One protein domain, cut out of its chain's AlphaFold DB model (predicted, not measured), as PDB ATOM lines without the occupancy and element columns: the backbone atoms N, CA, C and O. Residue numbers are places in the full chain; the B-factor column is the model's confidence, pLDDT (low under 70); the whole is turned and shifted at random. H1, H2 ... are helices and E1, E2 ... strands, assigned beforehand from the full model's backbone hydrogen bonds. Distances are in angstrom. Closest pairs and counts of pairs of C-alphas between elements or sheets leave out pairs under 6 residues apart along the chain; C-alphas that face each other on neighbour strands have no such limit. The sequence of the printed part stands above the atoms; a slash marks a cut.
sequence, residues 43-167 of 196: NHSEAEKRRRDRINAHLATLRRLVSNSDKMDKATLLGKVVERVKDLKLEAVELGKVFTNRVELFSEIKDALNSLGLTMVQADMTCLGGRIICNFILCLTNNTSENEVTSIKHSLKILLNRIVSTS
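Overview. This is residues 43 to 167 of the 196 residues of the protein "BHLH domain-containing protein" of Artemisia annua (UniProt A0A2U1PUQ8). The model is a long, drawn-out chain of helices with a small head at one end: the long helix H2 is the shaft, H1 meets it near its start at a corner and sticks out with residues 43 to 58, and the head at the far end is made of H3, H4 and the two-stranded hairpin E1 E2. In the head H3 and H4 run side by side in opposite ways, the hairpin has H3 near its E1 strand, and its tip, residues 127 to 132, sticks out. Between the two ends the shaft is bare: residues 86 to 101, of which 86 to 100 belong to H2, stand free. The printed part has 125 residues with four named helices and two named strands, in the order H1 H2 H3 E1 E2 H4; the one sheet, E1 - E2, is antiparallel and the class is mixed, helices and strands. The whole is extended, with a radius of gyration of the C-alphas of 26.0 A, and spans 81 by 34 by 19 A.

Arrangement. H1, residues 43 to 63, touches H2, residues 74 to 100, with its residues 62 to 63 alone, against residues 77 to 81 of H2. The closest C-alphas are those of Leu 62 and Val 81, 6.8 A apart, and the two helices run the same way at a steep tilt of 46 degrees. H2 and H3, residues 103 to 115, meet only through their link. H1 and H3 are apart. E1, residues 118 to 128, bends by 68 degrees at residue 121. E1 and E2, residues 131 to 140, form a hairpin of antiparallel neighbour strands, with 165 degrees between their directions. Across this pair N 124 and O 135 are 2.8 A apart and N 133 and O 126 are 2.9 A apart, both within hydrogen-bond range. The closest C-alphas of H3 and E1 are those of Leu 113 and Thr 119, 6.6 A apart. H3 and E2 are apart. H4, residues 146 to 166, touches H3 with residues 156 to 163 alone, against residues 109 to 113 of H3. Their closest C-alphas are those of Ala 112 and Leu 159, 7.6 A apart, and they run opposite ways at a shallow tilt of 28 degrees. E1 and H4 are apart, and so are H2 and H4. In H1, H2, H3 and H4 every O i to N i+4 pair is within hydrogen-bond range.

Along the chain. H1 begins at C-alpha 43, at (70.040, -44.320, 1.223), and is 30.5 A long from first to last C-alpha. H2, the longest helix with 27 residues, begins at C-alpha 74, at (71.797, -53.056, 27.637), and is 39.0 A long. H3 has 13 residues and is 18.6 A long. E1 is 27.9 A long and E2 28.4 A. H4 is 30.6 A long and ends at C-alpha 166, at (98.686, -28.949, 64.324).

Size, cuts and confidence. The two C-alphas farthest apart are those of Asn 43 and Asn 147, at 81.6 A, and the outline is only just a rod. The printed part has no cut. The link from H1 to H2 has 10 residues and is short; the other links are tight, and no link is long. The mean pLDDT of the printed part is 84.1. It is under 70 in 16 residues: 98 to 104, 129 to 130, 143 to 147 and 166 to 167.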
ATOM      1  N   ASN A  43      69.647 -45.481   0.419       80.38
ATOM      2  CA  ASN A  43      70.040 -44.320   1.223       80.38
ATOM      3  C   ASN A  43      69.427 -44.360   2.632       80.38
ATOM      4  O   ASN A  43      70.121 -44.095   3.613       80.38
ATOM      5  N   HIS A  44      68.153 -44.745   2.751       87.12
ATOM      6  CA  HIS A  44      67.481 -44.927   4.038       87.12
ATOM      7  C   HIS A  44      68.137 -46.039   4.876       87.12
ATOM      8  O   HIS A  44      68.413 -45.849   6.061       87.12
ATOM      9  N   SER A  45      68.445 -47.184   4.260       89.69
ATOM     10  CA  SER A  45      69.132 -48.297   4.927       89.69
ATOM     11  C   SER A  45      70.520 -47.898   5.441       89.69
ATOM     12  O   SER A  45      70.877 -48.191   6.586       89.69
ATOM     13  N   GLU A  46      71.294 -47.166   4.637       91.94
ATOM     14  CA  GLU A  46      72.601 -46.672   5.066       91.94
ATOM     15  C   GLU A  46      72.502 -45.604   6.160       91.94
ATOM     16  O   GLU A  46      73.305 -45.602   7.095       91.94
ATOM     17  N   ALA A  47      71.530 -44.693   6.074       91.56
ATOM     18  CA  ALA A  47      71.285 -43.696   7.113       91.56
ATOM     19  C   ALA A  47      70.952 -44.365   8.456       91.56
ATOM     20  O   ALA A  47      71.512 -43.996   9.493       91.56
ATOM     21  N   GLU A  48      70.116 -45.403   8.433       96.75
ATOM     22  CA  GLU A  48      69.772 -46.175   9.624       96.75
ATOM     23  C   GLU A  48      70.967 -46.968  10.165       96.75
ATOM     24  O   GLU A  48      71.200 -46.993  11.376       96.75
ATOM     25  N   LYS A  49      71.789 -47.561   9.289       95.75
ATOM     26  CA  LYS A  49      73.047 -48.198   9.703       95.75
ATOM     27  C   LYS A  49      73.936 -47.206  10.458       95.75
ATOM     28  O   LYS A  49      74.320 -47.494  11.588       95.75
ATOM     29  N   ARG A  50      74.160 -46.009   9.903       95.94
ATOM     30  CA  ARG A  50      74.947 -44.949  10.560       95.94
ATOM     31  C   ARG A  50      74.357 -44.553  11.913       95.94
ATOM     32  O   ARG A  50      75.104 -44.320  12.859       95.94
ATOM     33  N   ARG A  51      73.028 -44.492  12.044       98.00
ATOM     34  CA  ARG A  51      72.365 -44.227  13.332       98.00
ATOM     35  C   ARG A  51      72.675 -45.318  14.361       98.00
ATOM     36  O   ARG A  51      73.027 -44.991  15.495       98.00
ATOM     37  N   ARG A  52      72.583 -46.595  13.973       97.75
ATOM     38  CA  ARG A  52      72.918 -47.735  14.846       97.75
ATOM     39  C   ARG A  52      74.388 -47.737  15.249       97.75
ATOM     40  O   ARG A  52      74.681 -47.955  16.421       97.75
ATOM     41  N   ASP A  53      75.283 -47.440  14.313       97.44
ATOM     42  CA  ASP A  53      76.722 -47.376  14.570       97.44
ATOM     43  C   ASP A  53      77.042 -46.290  15.611       97.44
ATOM     44  O   ASP A  53      77.739 -46.565  16.589       97.44
ATOM     45  N   ARG A  54      76.431 -45.098  15.498       96.94
ATOM     46  CA  ARG A  54      76.553 -44.031  16.515       96.94
ATOM     47  C   ARG A  54      76.057 -44.477  17.893       96.94
ATOM     48  O   ARG A  54      76.728 -44.252  18.898       96.94
ATOM     49  N   ILE A  55      74.904 -45.144  17.956       96.75
ATOM     50  CA  ILE A  55      74.347 -45.645  19.224       96.75
ATOM     51  C   ILE A  55      75.269 -46.686  19.862       96.75
ATOM     52  O   ILE A  55      75.511 -46.639  21.068       96.75
ATOM     53  N   ASN A  56      75.807 -47.614  19.073       96.00
ATOM     54  CA  ASN A  56      76.721 -48.634  19.579       96.00
ATOM     55  C   ASN A  56      78.049 -48.025  20.060       96.00
ATOM     56  O   ASN A  56      78.577 -48.471  21.078       96.00
ATOM     57  N   ALA A  57      78.545 -46.968  19.408       96.50
ATOM     58  CA  ALA A  57      79.716 -46.221  19.873       96.50
ATOM     59  C   ALA A  57      79.470 -45.545  21.238       96.50
ATOM     60  O   ALA A  57      80.304 -45.633  22.147       96.50
ATOM     61  N   HIS A  58      78.297 -44.933  21.433       95.88
ATOM     62  CA  HIS A  58      77.913 -44.399  22.743       95.88
ATOM     63  C   HIS A  58      77.808 -45.505  23.796       95.88
ATOM     64  O   HIS A  58      78.350 -45.360  24.889       95.88
ATOM     65  N   LEU A  59      77.196 -46.643  23.463       95.06
ATOM     66  CA  LEU A  59      77.079 -47.782  24.375       95.06
ATOM     67  C   LEU A  59      78.455 -48.318  24.811       95.06
ATOM     68  O   LEU A  59      78.652 -48.608  25.990       95.06
ATOM     69  N   ALA A  60      79.420 -48.394  23.890       93.62
ATOM     70  CA  ALA A  60      80.801 -48.769  24.202       93.62
ATOM     71  C   ALA A  60      81.469 -47.764  25.159       93.62
ATOM     72  O   ALA A  60      82.161 -48.158  26.097       93.62
ATOM     73  N   THR A  61      81.208 -46.466  24.979       95.25
ATOM     74  CA  THR A  61      81.683 -45.423  25.904       95.25
ATOM     75  C   THR A  61      81.092 -45.602  27.303       95.25
ATOM     76  O   THR A  61      81.823 -45.524  28.289       95.25
ATOM     77  N   LEU A  62      79.795 -45.907  27.404       95.50
ATOM     78  CA  LEU A  62      79.124 -46.143  28.685       95.50
ATOM     79  C   LEU A  62      79.673 -47.370  29.424       95.50
ATOM     80  O   LEU A  62      79.824 -47.329  30.643       95.50
ATOM     81  N   ARG A  63      80.052 -48.434  28.705       94.38
ATOM     82  CA  ARG A  63      80.700 -49.614  29.306       94.38
ATOM     83  C   ARG A  63      81.996 -49.276  30.033       94.38
ATOM     84  O   ARG A  63      82.266 -49.847  31.083       94.38
ATOM     85  N   ARG A  64      82.756 -48.286  29.563       93.38
ATOM     86  CA  ARG A  64      83.993 -47.840  30.231       93.38
ATOM     87  C   ARG A  64      83.755 -47.141  31.574       93.38
ATOM     88  O   ARG A  64      84.695 -47.023  32.352       93.38
ATOM     89  N   LEU A  65      82.534 -46.673  31.848       92.50
ATOM     90  CA  LEU A  65      82.185 -46.028  33.121       92.50
ATOM     91  C   LEU A  65      81.899 -47.041  34.240       92.50
ATOM     92  O   LEU A  65      81.908 -46.665  35.411       92.50
ATOM     93  N   VAL A  66      81.661 -48.311  33.896       92.12
ATOM     94  CA  VAL A  66      81.278 -49.370  34.836       92.12
ATOM     95  C   VAL A  66      82.250 -50.544  34.720       92.12
ATOM     96  O   VAL A  66      82.479 -51.080  33.640       92.12
ATOM     97  N   SER A  67      82.808 -50.974  35.849       88.38
ATOM     98  CA  SER A  67      83.728 -52.116  35.917       88.38
ATOM     99  C   SER A  67      83.066 -53.418  35.443       88.38
ATOM    100  O   SER A  67      81.929 -53.693  35.817       88.38
ATOM    101  N   ASN A  68      83.797 -54.254  34.697       84.44
ATOM    102  CA  ASN A  68      83.367 -55.597  34.262       84.44
ATOM    103  C   ASN A  68      82.016 -55.632  33.518       84.44
ATOM    104  O   ASN A  68      81.230 -56.567  33.674       84.44
ATOM    105  N   SER A  69      81.737 -54.617  32.700       87.88
ATOM    106  CA  SER A  69      80.434 -54.444  32.052       87.88
ATOM    107  C   SER A  69      80.265 -55.181  30.715       87.88
ATOM    108  O   SER A  69      79.203 -55.117  30.091       87.88
ATOM    109  N   ASP A  70      81.280 -55.938  30.283       87.38
ATOM    110  CA  ASP A  70      81.325 -56.575  28.961       87.38
ATOM    111  C   ASP A  70      80.224 -57.618  28.734       87.38
ATOM    112  O   ASP A  70      79.746 -57.803  27.612       87.38
ATOM    113  N   LYS A  71      79.774 -58.264  29.809       90.88
ATOM    114  CA  LYS A  71      78.736 -59.303  29.768       90.88
ATOM    115  C   LYS A  71      77.342 -58.787  30.134       90.88
ATOM    116  O   LYS A  71      76.393 -59.560  30.119       90.88
ATOM    117  N   MET A  72      77.207 -57.504  30.471       94.25
ATOM    118  CA  MET A  72      75.928 -56.935  30.893       94.25
ATOM    119  C   MET A  72      75.010 -56.686  29.696       94.25
ATOM    120  O   MET A  72      75.447 -56.164  28.663       94.25
ATOM    121  N   ASP A  73      73.723 -56.995  29.848       95.62
ATOM    122  CA  ASP A  73      72.709 -56.575  28.886       95.62
ATOM    123  C   ASP A  73      72.542 -55.042  28.891       95.62
ATOM    124  O   ASP A  73      73.003 -54.332  29.791       95.62
ATOM    125  N   LYS A  74      71.893 -54.508  27.850       95.25
ATOM    126  CA  LYS A  74      71.797 -53.056  27.637       95.25
ATOM    127  C   LYS A  74      70.998 -52.348  28.732       95.25
ATOM    128  O   LYS A  74      71.378 -51.243  29.111       95.25
ATOM    129  N   ALA A  75      69.918 -52.948  29.227       96.50
ATOM    130  CA  ALA A  75      69.069 -52.313  30.230       96.50
ATOM    131  C   ALA A  75      69.790 -52.257  31.581       96.50
ATOM    132  O   ALA A  75      69.889 -51.186  32.187       96.50
ATOM    133  N   THR A  76      70.394 -53.373  31.996       96.06
ATOM    134  CA  THR A  76      71.178 -53.445  33.235       96.06
ATOM    135  C   THR A  76      72.393 -52.519  33.190       96.06
ATOM    136  O   THR A  76      72.685 -51.836  34.174       96.06
ATOM    137  N   LEU A  77      73.081 -52.429  32.044       96.31
ATOM    138  CA  LEU A  77      74.193 -51.492  31.853       96.31
ATOM    139  C   LEU A  77      73.756 -50.043  32.085       96.31
ATOM    140  O   LEU A  77      74.412 -49.325  32.836       96.31
ATOM    141  N   LEU A  78      72.661 -49.610  31.455       96.62
ATOM    142  CA  LEU A  78      72.173 -48.236  31.589       96.62
ATOM    143  C   LEU A  78      71.795 -47.910  33.038       96.62
ATOM    144  O   LEU A  78      72.173 -46.850  33.536       96.62
ATOM    145  N   GLY A  79      71.138 -48.838  33.741       96.62
ATOM    146  CA  GLY A  79      70.843 -48.684  35.169       96.62
ATOM    147  C   GLY A  79      72.108 -48.495  36.012       96.62
ATOM    148  O   GLY A  79      72.204 -47.543  36.789       96.62
ATOM    149  N   LYS A  80      73.120 -49.343  35.797       96.12
ATOM    150  CA  LYS A  80      74.405 -49.289  36.516       96.12
ATOM    151  C   LYS A  80      75.226 -48.038  36.214       96.12
ATOM    152  O   LYS A  80      75.892 -47.516  37.101       96.12
ATOM    153  N   VAL A  81      75.173 -47.532  34.985       97.06
ATOM    154  CA  VAL A  81      75.825 -46.268  34.611       97.06
ATOM    155  C   VAL A  81      75.202 -45.099  35.371       97.06
ATOM    156  O   VAL A  81      75.929 -44.273  35.916       97.06
ATOM    157  N   VAL A  82      73.868 -45.034  35.438       96.81
ATOM    158  CA  VAL A  82      73.163 -43.975  36.177       96.81
ATOM    159  C   VAL A  82      73.507 -44.029  37.665       96.81
ATOM    160  O   VAL A  82      73.794 -42.989  38.255       96.81
ATOM    161  N   GLU A  83      73.511 -45.224  38.256       95.56
ATOM    162  CA  GLU A  83      73.942 -45.450  39.642       95.56
ATOM    163  C   GLU A  83      75.374 -44.937  39.857       95.56
ATOM    164  O   GLU A  83      75.598 -44.059  40.690       95.56
ATOM    165  N   ARG A  84      76.327 -45.352  39.011       95.00
ATOM    166  CA  ARG A  84      77.728 -44.934  39.137       95.00
ATOM    167  C   ARG A  84      77.920 -43.424  39.007       95.00
ATOM    168  O   ARG A  84      78.740 -42.857  39.723       95.00
ATOM    169  N   VAL A  85      77.192 -42.760  38.109       95.56
ATOM    170  CA  VAL A  85      77.263 -41.297  37.956       95.56
ATOM    171  C   VAL A  85      76.712 -40.585  39.195       95.56
ATOM    172  O   VAL A  85      77.282 -39.577  39.616       95.56
ATOM    173  N   LYS A  86      75.644 -41.106  39.812       95.44
ATOM    174  CA  LYS A  86      75.120 -40.567  41.077       95.44
ATOM    175  C   LYS A  86      76.130 -40.731  42.210       95.44
ATOM    176  O   LYS A  86      76.394 -39.752  42.906       95.44
ATOM    177  N   ASP A  87      76.739 -41.906  42.331       92.50
ATOM    178  CA  ASP A  87      77.768 -42.169  43.342       92.50
ATOM    179  C   ASP A  87      78.973 -41.244  43.166       92.50
ATOM    180  O   ASP A  87      79.414 -40.614  44.121       92.50
ATOM    181  N   LEU A  88      79.463 -41.091  41.930       91.88
ATOM    182  CA  LEU A  88      80.564 -40.178  41.608       91.88
ATOM    183  C   LEU A  88      80.231 -38.723  41.958       91.88
ATOM    184  O   LEU A  88      81.092 -37.993  42.444       91.88
ATOM    185  N   LYS A  89      78.986 -38.289  41.729       90.94
ATOM    186  CA  LYS A  89      78.542 -36.941  42.098       90.94
ATOM    187  C   LYS A  89      78.532 -36.755  43.615       90.94
ATOM    188  O   LYS A  89      78.974 -35.713  44.091       90.94
ATOM    189  N   LEU A  90      78.039 -37.738  44.363       91.69
ATOM    190  CA  LEU A  90      78.047 -37.699  45.827       91.69
ATOM    191  C   LEU A  90      79.479 -37.697  46.375       91.69
ATOM    192  O   LEU A  90      79.792 -36.887  47.244       91.69
ATOM    193  N   GLU A  91      80.359 -38.529  45.817       86.06
ATOM    194  CA  GLU A  91      81.782 -38.583  46.165       86.06
ATOM    195  C   GLU A  91      82.467 -37.228  45.928       86.06
ATOM    196  O   GLU A  91      83.158 -36.720  46.810       86.06
ATOM    197  N   ALA A  92      82.218 -36.592  44.780       84.69
ATOM    198  CA  ALA A  92      82.760 -35.270  44.471       84.69
ATOM    199  C   ALA A  92      82.263 -34.183  45.440       84.69
ATOM    200  O   ALA A  92      83.044 -33.323  45.847       84.69
ATOM    201  N   VAL A  93      80.984 -34.224  45.833       85.62
ATOM    202  CA  VAL A  93      80.418 -33.289  46.821       85.62
ATOM    203  C   VAL A  93      81.071 -33.479  48.187       85.62
ATOM    204  O   VAL A  93      81.443 -32.496  48.825       85.62
ATOM    205  N   GLU A  94      81.235 -34.720  48.637       81.50
ATOM    206  CA  GLU A  94      81.812 -35.000  49.951       81.50
ATOM    207  C   GLU A  94      83.300 -34.639  50.012       81.50
ATOM    208  O   GLU A  94      83.738 -33.980  50.955       81.50
ATOM    209  N   LEU A  95      84.066 -34.956  48.963       75.75
ATOM    210  CA  LEU A  95      85.438 -34.468  48.817       75.75
ATOM    211  C   LEU A  95      85.479 -32.934  48.836       75.75
ATOM    212  O   LEU A  95      86.297 -32.357  49.547       75.75
ATOM    213  N   GLY A  96      84.558 -32.274  48.128       72.06
ATOM    214  CA  GLY A  96      84.393 -30.820  48.153       72.06
ATOM    215  C   GLY A  96      84.253 -30.254  49.568       72.06
ATOM    216  O   GLY A  96      84.948 -29.300  49.909       72.06
ATOM    217  N   LYS A  97      83.430 -30.875  50.422       70.06
ATOM    218  CA  LYS A  97      83.264 -30.454  51.827       70.06
ATOM    219  C   LYS A  97      84.529 -30.627  52.659       70.06
ATOM    220  O   LYS A  97      84.845 -29.797  53.512       70.06
ATOM    221  N   VAL A  98      85.273 -31.706  52.416       66.88
ATOM    222  CA  VAL A  98      86.576 -31.905  53.055       66.88
ATOM    223  C   VAL A  98      87.507 -30.753  52.693       66.88
ATOM    224  O   VAL A  98      88.167 -30.235  53.585       66.88
ATOM    225  N   PHE A  99      87.512 -30.293  51.438       64.12
ATOM    226  CA  PHE A  99      88.292 -29.121  51.030       64.12
ATOM    227  C   PHE A  99      87.774 -27.811  51.645       64.12
ATOM    228  O   PHE A  99      88.594 -27.009  52.089       64.12
ATOM    229  N   THR A 100      86.456 -27.593  51.753       62.62
ATOM    230  CA  THR A 100      85.907 -26.362  52.365       62.62
ATOM    231  C   THR A 100      86.232 -26.250  53.847       62.62
ATOM    232  O   THR A 100      86.610 -25.178  54.301       62.62
ATOM    233  N   ASN A 101      86.201 -27.354  54.596       60.47
ATOM    234  CA  ASN A 101      86.608 -27.364  56.006       60.47
ATOM    235  C   ASN A 101      88.096 -27.016  56.200       60.47
ATOM    236  O   ASN A 101      88.527 -26.737  57.314       60.47
ATOM    237  N   ARG A 102      88.901 -27.043  55.129       64.69
ATOM    238  CA  ARG A 102      90.296 -26.584  55.139       64.69
ATOM    239  C   ARG A 102      90.464 -25.145  54.655       64.69
ATOM    240  O   ARG A 102      91.554 -24.614  54.819       64.69
ATOM    241  N   VAL A 103      89.432 -24.497  54.107       66.12
ATOM    242  CA  VAL A 103      89.456 -23.052  53.796       66.12
ATOM    243  C   VAL A 103      89.698 -22.233  55.068       66.12
ATOM    244  O   VAL A 103      90.451 -21.267  55.028       66.12
ATOM    245  N   GLU A 104      89.208 -22.713  56.212       66.56
ATOM    246  CA  GLU A 104      89.511 -22.169  57.546       66.56
ATOM    247  C   GLU A 104      91.000 -22.279  57.942       66.56
ATOM    248  O   GLU A 104      91.507 -21.475  58.711       66.56
ATOM    249  N   LEU A 105      91.753 -23.245  57.403       72.62
ATOM    250  CA  LEU A 105      93.209 -23.286  57.612       72.62
ATOM    251  C   LEU A 105      93.925 -22.262  56.731       72.62
ATOM    252  O   LEU A 105      94.990 -21.765  57.089       72.62
ATOM    253  N   PHE A 106      93.368 -21.947  55.560       76.75
ATOM    254  CA  PHE A 106      93.948 -20.937  54.684       76.75
ATOM    255  C   PHE A 106      93.771 -19.525  55.243       76.75
ATOM    256  O   PHE A 106      94.660 -18.701  55.031       76.75
ATOM    257  N   SER A 107      92.692 -19.244  55.982       80.88
ATOM    258  CA  SER A 107      92.567 -17.988  56.735       80.88
ATOM    259  C   SER A 107      93.613 -17.903  57.847       80.88
ATOM    260  O   SER A 107      94.318 -16.902  57.910       80.88
ATOM    261  N   GLU A 108      93.831 -18.973  58.620       82.00
ATOM    262  CA  GLU A 108      94.887 -19.005  59.645       82.00
ATOM    263  C   GLU A 108      96.288 -18.802  59.038       82.00
ATOM    264  O   GLU A 108      97.070 -17.988  59.530       82.00
ATOM    265  N   ILE A 109      96.599 -19.474  57.923       82.50
ATOM    266  CA  ILE A 109      97.861 -19.277  57.191       82.50
ATOM    267  C   ILE A 109      97.978 -17.830  56.706       82.50
ATOM    268  O   ILE A 109      99.041 -17.226  56.837       82.50
ATOM    269  N   LYS A 110      96.910 -17.261  56.146       85.31
ATOM    270  CA  LYS A 110      96.897 -15.882  55.649       85.31
ATOM    271  C   LYS A 110      97.150 -14.879  56.775       85.31
ATOM    272  O   LYS A 110      97.992 -14.000  56.612       85.31
ATOM    273  N   ASP A 111      96.477 -15.027  57.907       85.94
ATOM    274  CA  ASP A 111      96.630 -14.130  59.054       85.94
ATOM    275  C   ASP A 111      98.030 -14.246  59.663       85.94
ATOM    276  O   ASP A 111      98.683 -13.243  59.962       85.94
ATOM    277  N   ALA A 112      98.548 -15.467  59.750       86.50
ATOM    278  CA  ALA A 112      99.891 -15.728  60.235       86.50
ATOM    279  C   ALA A 112     100.971 -15.164  59.280       86.50
ATOM    280  O   ALA A 112     101.976 -14.622  59.739       86.50
ATOM    281  N   LEU A 113     100.758 -15.193  57.961       87.44
ATOM    282  CA  LEU A 113     101.636 -14.533  56.983       87.44
ATOM    283  C   LEU A 113     101.581 -13.007  57.090       87.44
ATOM    284  O   LEU A 113     102.632 -12.361  57.091       87.44
ATOM    285  N   ASN A 114     100.385 -12.441  57.261       87.69
ATOM    286  CA  ASN A 114     100.215 -11.007  57.482       87.69
ATOM    287  C   ASN A 114     100.955 -10.550  58.751       87.69
ATOM    288  O   ASN A 114     101.559  -9.480  58.749       87.69
ATOM    289  N   SER A 115     100.993 -11.382  59.802       87.56
ATOM    290  CA  SER A 115     101.761 -11.105  61.028       87.56
ATOM    291  C   SER A 115     103.279 -11.003  60.799       87.56
ATOM    292  O   SER A 115     103.975 -10.334  61.557       87.56
ATOM    293  N   LEU A 116     103.788 -11.617  59.723       85.56
ATOM    294  CA  LEU A 116     105.185 -11.532  59.287       85.56
ATOM    295  C   LEU A 116     105.429 -10.387  58.285       85.56
ATOM    296  O   LEU A 116     106.533 -10.272  57.754       85.56
ATOM    297  N   GLY A 117     104.416  -9.566  57.981       85.19
ATOM    298  CA  GLY A 117     104.491  -8.519  56.955       85.19
ATOM    299  C   GLY A 117     104.472  -9.051  55.516       85.19
ATOM    300  O   GLY A 117     104.770  -8.310  54.573       85.19
ATOM    301  N   LEU A 118     104.132 -10.333  55.334       86.38
ATOM    302  CA  LEU A 118     104.025 -10.990  54.035       86.38
ATOM    303  C   LEU A 118     102.578 -10.963  53.555       86.38
ATOM    304  O   LEU A 118     101.660 -11.338  54.277       86.38
ATOM    305  N   THR A 119     102.385 -10.595  52.295       86.75
ATOM    306  CA  THR A 119     101.084 -10.650  51.628       86.75
ATOM    307  C   THR A 119     101.059 -11.827  50.667       86.75
ATOM    308  O   THR A 119     101.957 -12.006  49.847       86.75
ATOM    309  N   MET A 120     100.036 -12.670  50.776       85.38
ATOM    310  CA  MET A 120      99.823 -13.761  49.831       85.38
ATOM    311  C   MET A 120      99.148 -13.207  48.575       85.38
ATOM    312  O   MET A 120      98.020 -12.725  48.645       85.38
ATOM    313  N   VAL A 121      99.841 -13.273  47.439       87.69
ATOM    314  CA  VAL A 121      99.337 -12.783  46.144       87.69
ATOM    315  C   VAL A 121      98.636 -13.901  45.383       87.69
ATOM    316  O   VAL A 121      97.586 -13.688  44.784       87.69
ATOM    317  N   GLN A 122      99.205 -15.104  45.429       84.62
ATOM    318  CA  GLN A 122      98.673 -16.276  44.743       84.62
ATOM    319  C   GLN A 122      98.893 -17.518  45.599       84.62
ATOM    320  O   GLN A 122      99.902 -17.642  46.296       84.62
ATOM    321  N   ALA A 123      97.939 -18.440  45.536       83.88
ATOM    322  CA  ALA A 123      98.020 -19.738  46.175       83.88
ATOM    323  C   ALA A 123      97.429 -20.790  45.243       83.88
ATOM    324  O   ALA A 123      96.240 -20.744  44.936       83.88
ATOM    325  N   ASP A 124      98.254 -21.749  44.843       81.00
ATOM    326  CA  ASP A 124      97.833 -22.885  44.037       81.00
ATOM    327  C   ASP A 124      97.943 -24.155  44.873       81.00
ATOM    328  O   ASP A 124      98.997 -24.461  45.432       81.00
ATOM    329  N   MET A 125      96.861 -24.925  44.947       76.44
ATOM    330  CA  MET A 125      96.850 -26.226  45.608       76.44
ATOM    331  C   MET A 125      96.661 -27.324  44.572       76.44
ATOM    332  O   MET A 125      95.722 -27.306  43.779       76.44
ATOM    333  N   THR A 126      97.540 -28.317  44.612       78.75
ATOM    334  CA  THR A 126      97.449 -29.507  43.770       78.75
ATOM    335  C   THR A 126      97.422 -30.753  44.640       78.75
ATOM    336  O   THR A 126      98.120 -30.850  45.650       78.75
ATOM    337  N   CYS A 127      96.593 -31.722  44.257       74.06
ATOM    338  CA  CYS A 127      96.513 -33.015  44.918       74.06
ATOM    339  C   CYS A 127      96.753 -34.139  43.902       74.06
ATOM    340  O   CYS A 127      96.006 -34.310  42.941       74.06
ATOM    341  N   LEU A 128      97.817 -34.922  44.099       72.56
ATOM    342  CA  LEU A 128      98.141 -36.062  43.239       72.56
ATOM    343  C   LEU A 128      98.467 -37.284  44.096       72.56
ATOM    344  O   LEU A 128      99.417 -37.284  44.876       72.56
ATOM    345  N   GLY A 129      97.675 -38.350  43.948       63.41
ATOM    346  CA  GLY A 129      97.931 -39.616  44.642       63.41
ATOM    347  C   GLY A 129      97.946 -39.493  46.170       63.41
ATOM    348  O   GLY A 129      98.751 -40.152  46.820       63.41
ATOM    349  N   GLY A 130      97.101 -38.623  46.735       65.56
ATOM    350  CA  GLY A 130      97.027 -38.376  48.179       65.56
ATOM    351  C   GLY A 130      98.102 -37.434  48.730       65.56
ATOM    352  O   GLY A 130      98.110 -37.168  49.926       65.56
ATOM    353  N   ARG A 131      98.992 -36.904  47.883       71.69
ATOM    354  CA  ARG A 131      99.943 -35.854  48.265       71.69
ATOM    355  C   ARG A 131      99.359 -34.502  47.914       71.69
ATOM    356  O   ARG A 131      98.878 -34.325  46.797       71.69
ATOM    357  N   ILE A 132      99.425 -33.576  48.861       73.50
ATOM    358  CA  ILE A 132      99.027 -32.186  48.671       73.50
ATOM    359  C   ILE A 132     100.298 -31.361  48.505       73.50
ATOM    360  O   ILE A 132     101.216 -31.465  49.317       73.50
ATOM    361  N   ILE A 133     100.345 -30.566  47.446       80.38
ATOM    362  CA  ILE A 133     101.397 -29.585  47.201       80.38
ATOM    363  C   ILE A 133     100.707 -28.230  47.098       80.38
ATOM    364  O   ILE A 133      99.850 -28.041  46.235       80.38
ATOM    365  N   CYS A 134     101.080 -27.308  47.984       78.56
ATOM    366  CA  CYS A 134     100.597 -25.933  47.982       78.56
ATOM    367  C   CYS A 134     101.744 -25.006  47.578       78.56
ATOM    368  O   CYS A 134     102.763 -24.946  48.267       78.56
ATOM    369  N   ASN A 135     101.566 -24.282  46.480       83.88
ATOM    370  CA  ASN A 135     102.488 -23.261  46.015       83.88
ATOM    371  C   ASN A 135     101.928 -21.896  46.405       83.88
ATOM    372  O   ASN A 135     100.862 -21.508  45.938       83.88
ATOM    373  N   PHE A 136     102.653 -21.167  47.250       84.38
ATOM    374  CA  PHE A 136     102.291 -19.812  47.654       84.38
ATOM    375  C   PHE A 136     103.255 -18.810  47.024       84.38
ATOM    376  O   PHE A 136     104.472 -18.970  47.129       84.38
ATOM    377  N   ILE A 137     102.716 -17.759  46.410       86.81
ATOM    378  CA  ILE A 137     103.474 -16.589  45.969       86.81
ATOM    379  C   ILE A 137     103.241 -15.490  46.995       86.81
ATOM    380  O   ILE A 137     102.115 -15.023  47.188       86.81
ATOM    381  N   LEU A 138     104.321 -15.106  47.668       87.00
ATOM    382  CA  LEU A 138     104.309 -14.142  48.758       87.00
ATOM    383  C   LEU A 138     105.046 -12.877  48.322       87.00
ATOM    384  O   LEU A 138     106.127 -12.959  47.743       87.00
ATOM    385  N   CYS A 139     104.469 -11.719  48.624       84.75
ATOM    386  CA  CYS A 139     105.092 -10.419  48.437       84.75
ATOM    387  C   CYS A 139     105.408  -9.807  49.800       84.75
ATOM    388  O   CYS A 139     104.570  -9.805  50.708       84.75
ATOM    389  N   LEU A 140     106.621  -9.288  49.942       83.31
ATOM    390  CA  LEU A 140     107.022  -8.544  51.121       83.31
ATOM    391  C   LEU A 140     106.653  -7.080  50.926       83.31
ATOM    392  O   LEU A 140     106.956  -6.478  49.900       83.31
ATOM    393  N   THR A 141     105.981  -6.518  51.919       73.00
ATOM    394  CA  THR A 141     105.421  -5.163  51.849       73.00
ATOM    395  C   THR A 141     106.480  -4.058  51.960       73.00
ATOM    396  O   THR A 141     106.180  -2.899  51.685       73.00
ATOM    397  N   ASN A 142     107.730  -4.418  52.277       71.25
ATOM    398  CA  ASN A 142     108.819  -3.497  52.586       71.25
ATOM    399  C   ASN A 142     110.064  -3.822  51.740       71.25
ATOM    400  O   ASN A 142     110.378  -4.984  51.483       71.25
ATOM    401  N   ASN A 143     110.826  -2.799  51.366       65.75
ATOM    402  CA  ASN A 143     112.123  -2.896  50.693       65.75
ATOM    403  C   ASN A 143     113.225  -3.244  51.712       65.75
ATOM    404  O   ASN A 143     113.933  -2.373  52.210       65.75
ATOM    405  N   THR A 144     113.320  -4.532  52.047       62.12
ATOM    406  CA  THR A 144     114.212  -5.071  53.086       62.12
ATOM    407  C   THR A 144     115.578  -5.522  52.566       62.12
ATOM    408  O   THR A 144     115.711  -5.978  51.429       62.12
ATOM    409  N   SER A 145     116.573  -5.479  53.448       67.31
ATOM    410  CA  SER A 145     117.938  -5.990  53.251       67.31
ATOM    411  C   SER A 145     118.009  -7.533  53.228       67.31
ATOM    412  O   SER A 145     117.133  -8.214  53.759       67.31
ATOM    413  N   GLU A 146     119.069  -8.126  52.658       69.88
ATOM    414  CA  GLU A 146     119.236  -9.599  52.570       69.88
ATOM    415  C   GLU A 146     119.152 -10.321  53.932       69.88
ATOM    416  O   GLU A 146     118.632 -11.439  54.030       69.88
ATOM    417  N   ASN A 147     119.604  -9.673  55.010       69.56
ATOM    418  CA  ASN A 147     119.591 -10.235  56.364       69.56
ATOM    419  C   ASN A 147     118.166 -10.372  56.938       69.56
ATOM    420  O   ASN A 147     117.874 -11.300  57.698       69.56
ATOM    421  N   GLU A 148     117.243  -9.502  56.536       73.94
ATOM    422  CA  GLU A 148     115.834  -9.570  56.942       73.94
ATOM    423  C   GLU A 148     115.103 -10.687  56.191       73.94
ATOM    424  O   GLU A 148     114.324 -11.433  56.787       73.94
ATOM    425  N   VAL A 149     115.429 -10.898  54.911       79.56
ATOM    426  CA  VAL A 149     114.849 -11.974  54.089       79.56
ATOM    427  C   VAL A 149     115.179 -13.356  54.662       79.56
ATOM    428  O   VAL A 149     114.318 -14.241  54.704       79.56
ATOM    429  N   THR A 150     116.409 -13.560  55.142       83.19
ATOM    430  CA  THR A 150     116.808 -14.835  55.767       83.19
ATOM    431  C   THR A 150     116.081 -15.091  57.089       83.19
ATOM    432  O   THR A 150     115.628 -16.216  57.326       83.19
ATOM    433  N   SER A 151     115.884 -14.051  57.902       86.38
ATOM    434  CA  SER A 151     115.115 -14.114  59.152       86.38
ATOM    435  C   SER A 151     113.637 -14.417  58.893       86.38
ATOM    436  O   SER A 151     113.068 -15.317  59.513       86.38
ATOM    437  N   ILE A 152     113.031 -13.758  57.901       85.25
ATOM    438  CA  ILE A 152     111.647 -14.003  57.475       85.25
ATOM    439  C   ILE A 152     111.483 -15.437  56.967       85.25
ATOM    440  O   ILE A 152     110.538 -16.125  57.350       85.25
ATOM    441  N   LYS A 153     112.425 -15.936  56.160       85.75
ATOM    442  CA  LYS A 153     112.419 -17.326  55.679       85.75
ATOM    443  C   LYS A 153     112.459 -18.330  56.832       85.75
ATOM    444  O   LYS A 153     111.797 -19.367  56.759       85.75
ATOM    445  N   HIS A 154     113.235 -18.053  57.876       87.19
ATOM    446  CA  HIS A 154     113.308 -18.907  59.060       87.19
ATOM    447  C   HIS A 154     111.996 -18.887  59.857       87.19
ATOM    448  O   HIS A 154     111.441 -19.950  60.145       87.19
ATOM    449  N   SER A 155     111.448 -17.702  60.126       88.94
ATOM    450  CA  SER A 155     110.158 -17.538  60.806       88.94
ATOM    451  C   SER A 155     109.014 -18.200  60.040       88.94
ATOM    452  O   SER A 155     108.209 -18.923  60.627       88.94
ATOM    453  N   LEU A 156     108.995 -18.048  58.715       87.38
ATOM    454  CA  LEU A 156     108.023 -18.693  57.839       87.38
ATOM    455  C   LEU A 156     108.107 -20.222  57.924       87.38
ATOM    456  O   LEU A 156     107.079 -20.888  58.020       87.38
ATOM    457  N   LYS A 157     109.315 -20.797  57.929       86.62
ATOM    458  CA  LYS A 157     109.499 -22.250  58.086       86.62
ATOM    459  C   LYS A 157     108.952 -22.758  59.417       86.62
ATOM    460  O   LYS A 157     108.294 -23.794  59.435       86.62
ATOM    461  N   ILE A 158     109.217 -22.050  60.514       86.56
ATOM    462  CA  ILE A 158     108.710 -22.422  61.843       86.56
ATOM    463  C   ILE A 158     107.182 -22.388  61.854       86.56
ATOM    464  O   ILE A 158     106.544 -23.336  62.310       86.56
ATOM    465  N   LEU A 159     106.602 -21.319  61.315       84.88
ATOM    466  CA  LEU A 159     105.162 -21.107  61.256       84.88
ATOM    467  C   LEU A 159     104.476 -22.197  60.425       84.88
ATOM    468  O   LEU A 159     103.542 -22.838  60.902       84.88
ATOM    469  N   LEU A 160     104.982 -22.476  59.222       81.06
ATOM    470  CA  LEU A 160     104.439 -23.531  58.367       81.06
ATOM    471  C   LEU A 160     104.584 -24.914  59.008       81.06
ATOM    472  O   LEU A 160     103.630 -25.685  58.987       81.06
ATOM    473  N   ASN A 161     105.722 -25.221  59.640       82.62
ATOM    474  CA  ASN A 161     105.894 -26.483  60.365       82.62
ATOM    475  C   ASN A 161     104.909 -26.618  61.529       82.62
ATOM    476  O   ASN A 161     104.383 -27.708  61.756       82.62
ATOM    477  N   ARG A 162     104.638 -25.526  62.250       83.00
ATOM    478  CA  ARG A 162     103.643 -25.505  63.325       83.00
ATOM    479  C   ARG A 162     102.250 -25.799  62.775       83.00
ATOM    480  O   ARG A 162     101.611 -26.719  63.271       83.00
ATOM    481  N   ILE A 163     101.820 -25.099  61.725       76.12
ATOM    482  CA  ILE A 163     100.499 -25.307  61.113       76.12
ATOM    483  C   ILE A 163     100.370 -26.742  60.600       76.12
ATOM    484  O   ILE A 163      99.437 -27.432  60.995       76.12
ATOM    485  N   VAL A 164     101.346 -27.228  59.825       72.75
ATOM    486  CA  VAL A 164     101.362 -28.599  59.283       72.75
ATOM    487  C   VAL A 164     101.299 -29.653  60.395       72.75
ATOM    488  O   VAL A 164     100.652 -30.681  60.208       72.75
ATOM    489  N   SER A 165     101.915 -29.403  61.554       71.06
ATOM    490  CA  SER A 165     101.900 -30.332  62.696       71.06
ATOM    491  C   SER A 165     100.597 -30.289  63.499       71.06
ATOM    492  O   SER A 165     100.162 -31.313  64.020       71.06
ATOM    493  N   THR A 166      99.965 -29.121  63.615       63.22
ATOM    494  CA  THR A 166      98.686 -28.949  64.324       63.22
ATOM    495  C   THR A 166      97.513 -29.481  63.502       63.22
ATOM    496  O   THR A 166      96.526 -29.979  64.044       63.22
ATOM    497  N   SER A 167      97.625 -29.433  62.180       57.66
ATOM    498  CA  SER A 167      96.599 -29.920  61.273       57.66
ATOM    499  C   SER A 167      96.823 -31.395  60.919       57.66
ATOM    500  O   SER A 167      97.823 -31.745  60.302       57.66
TER     501      SER A 167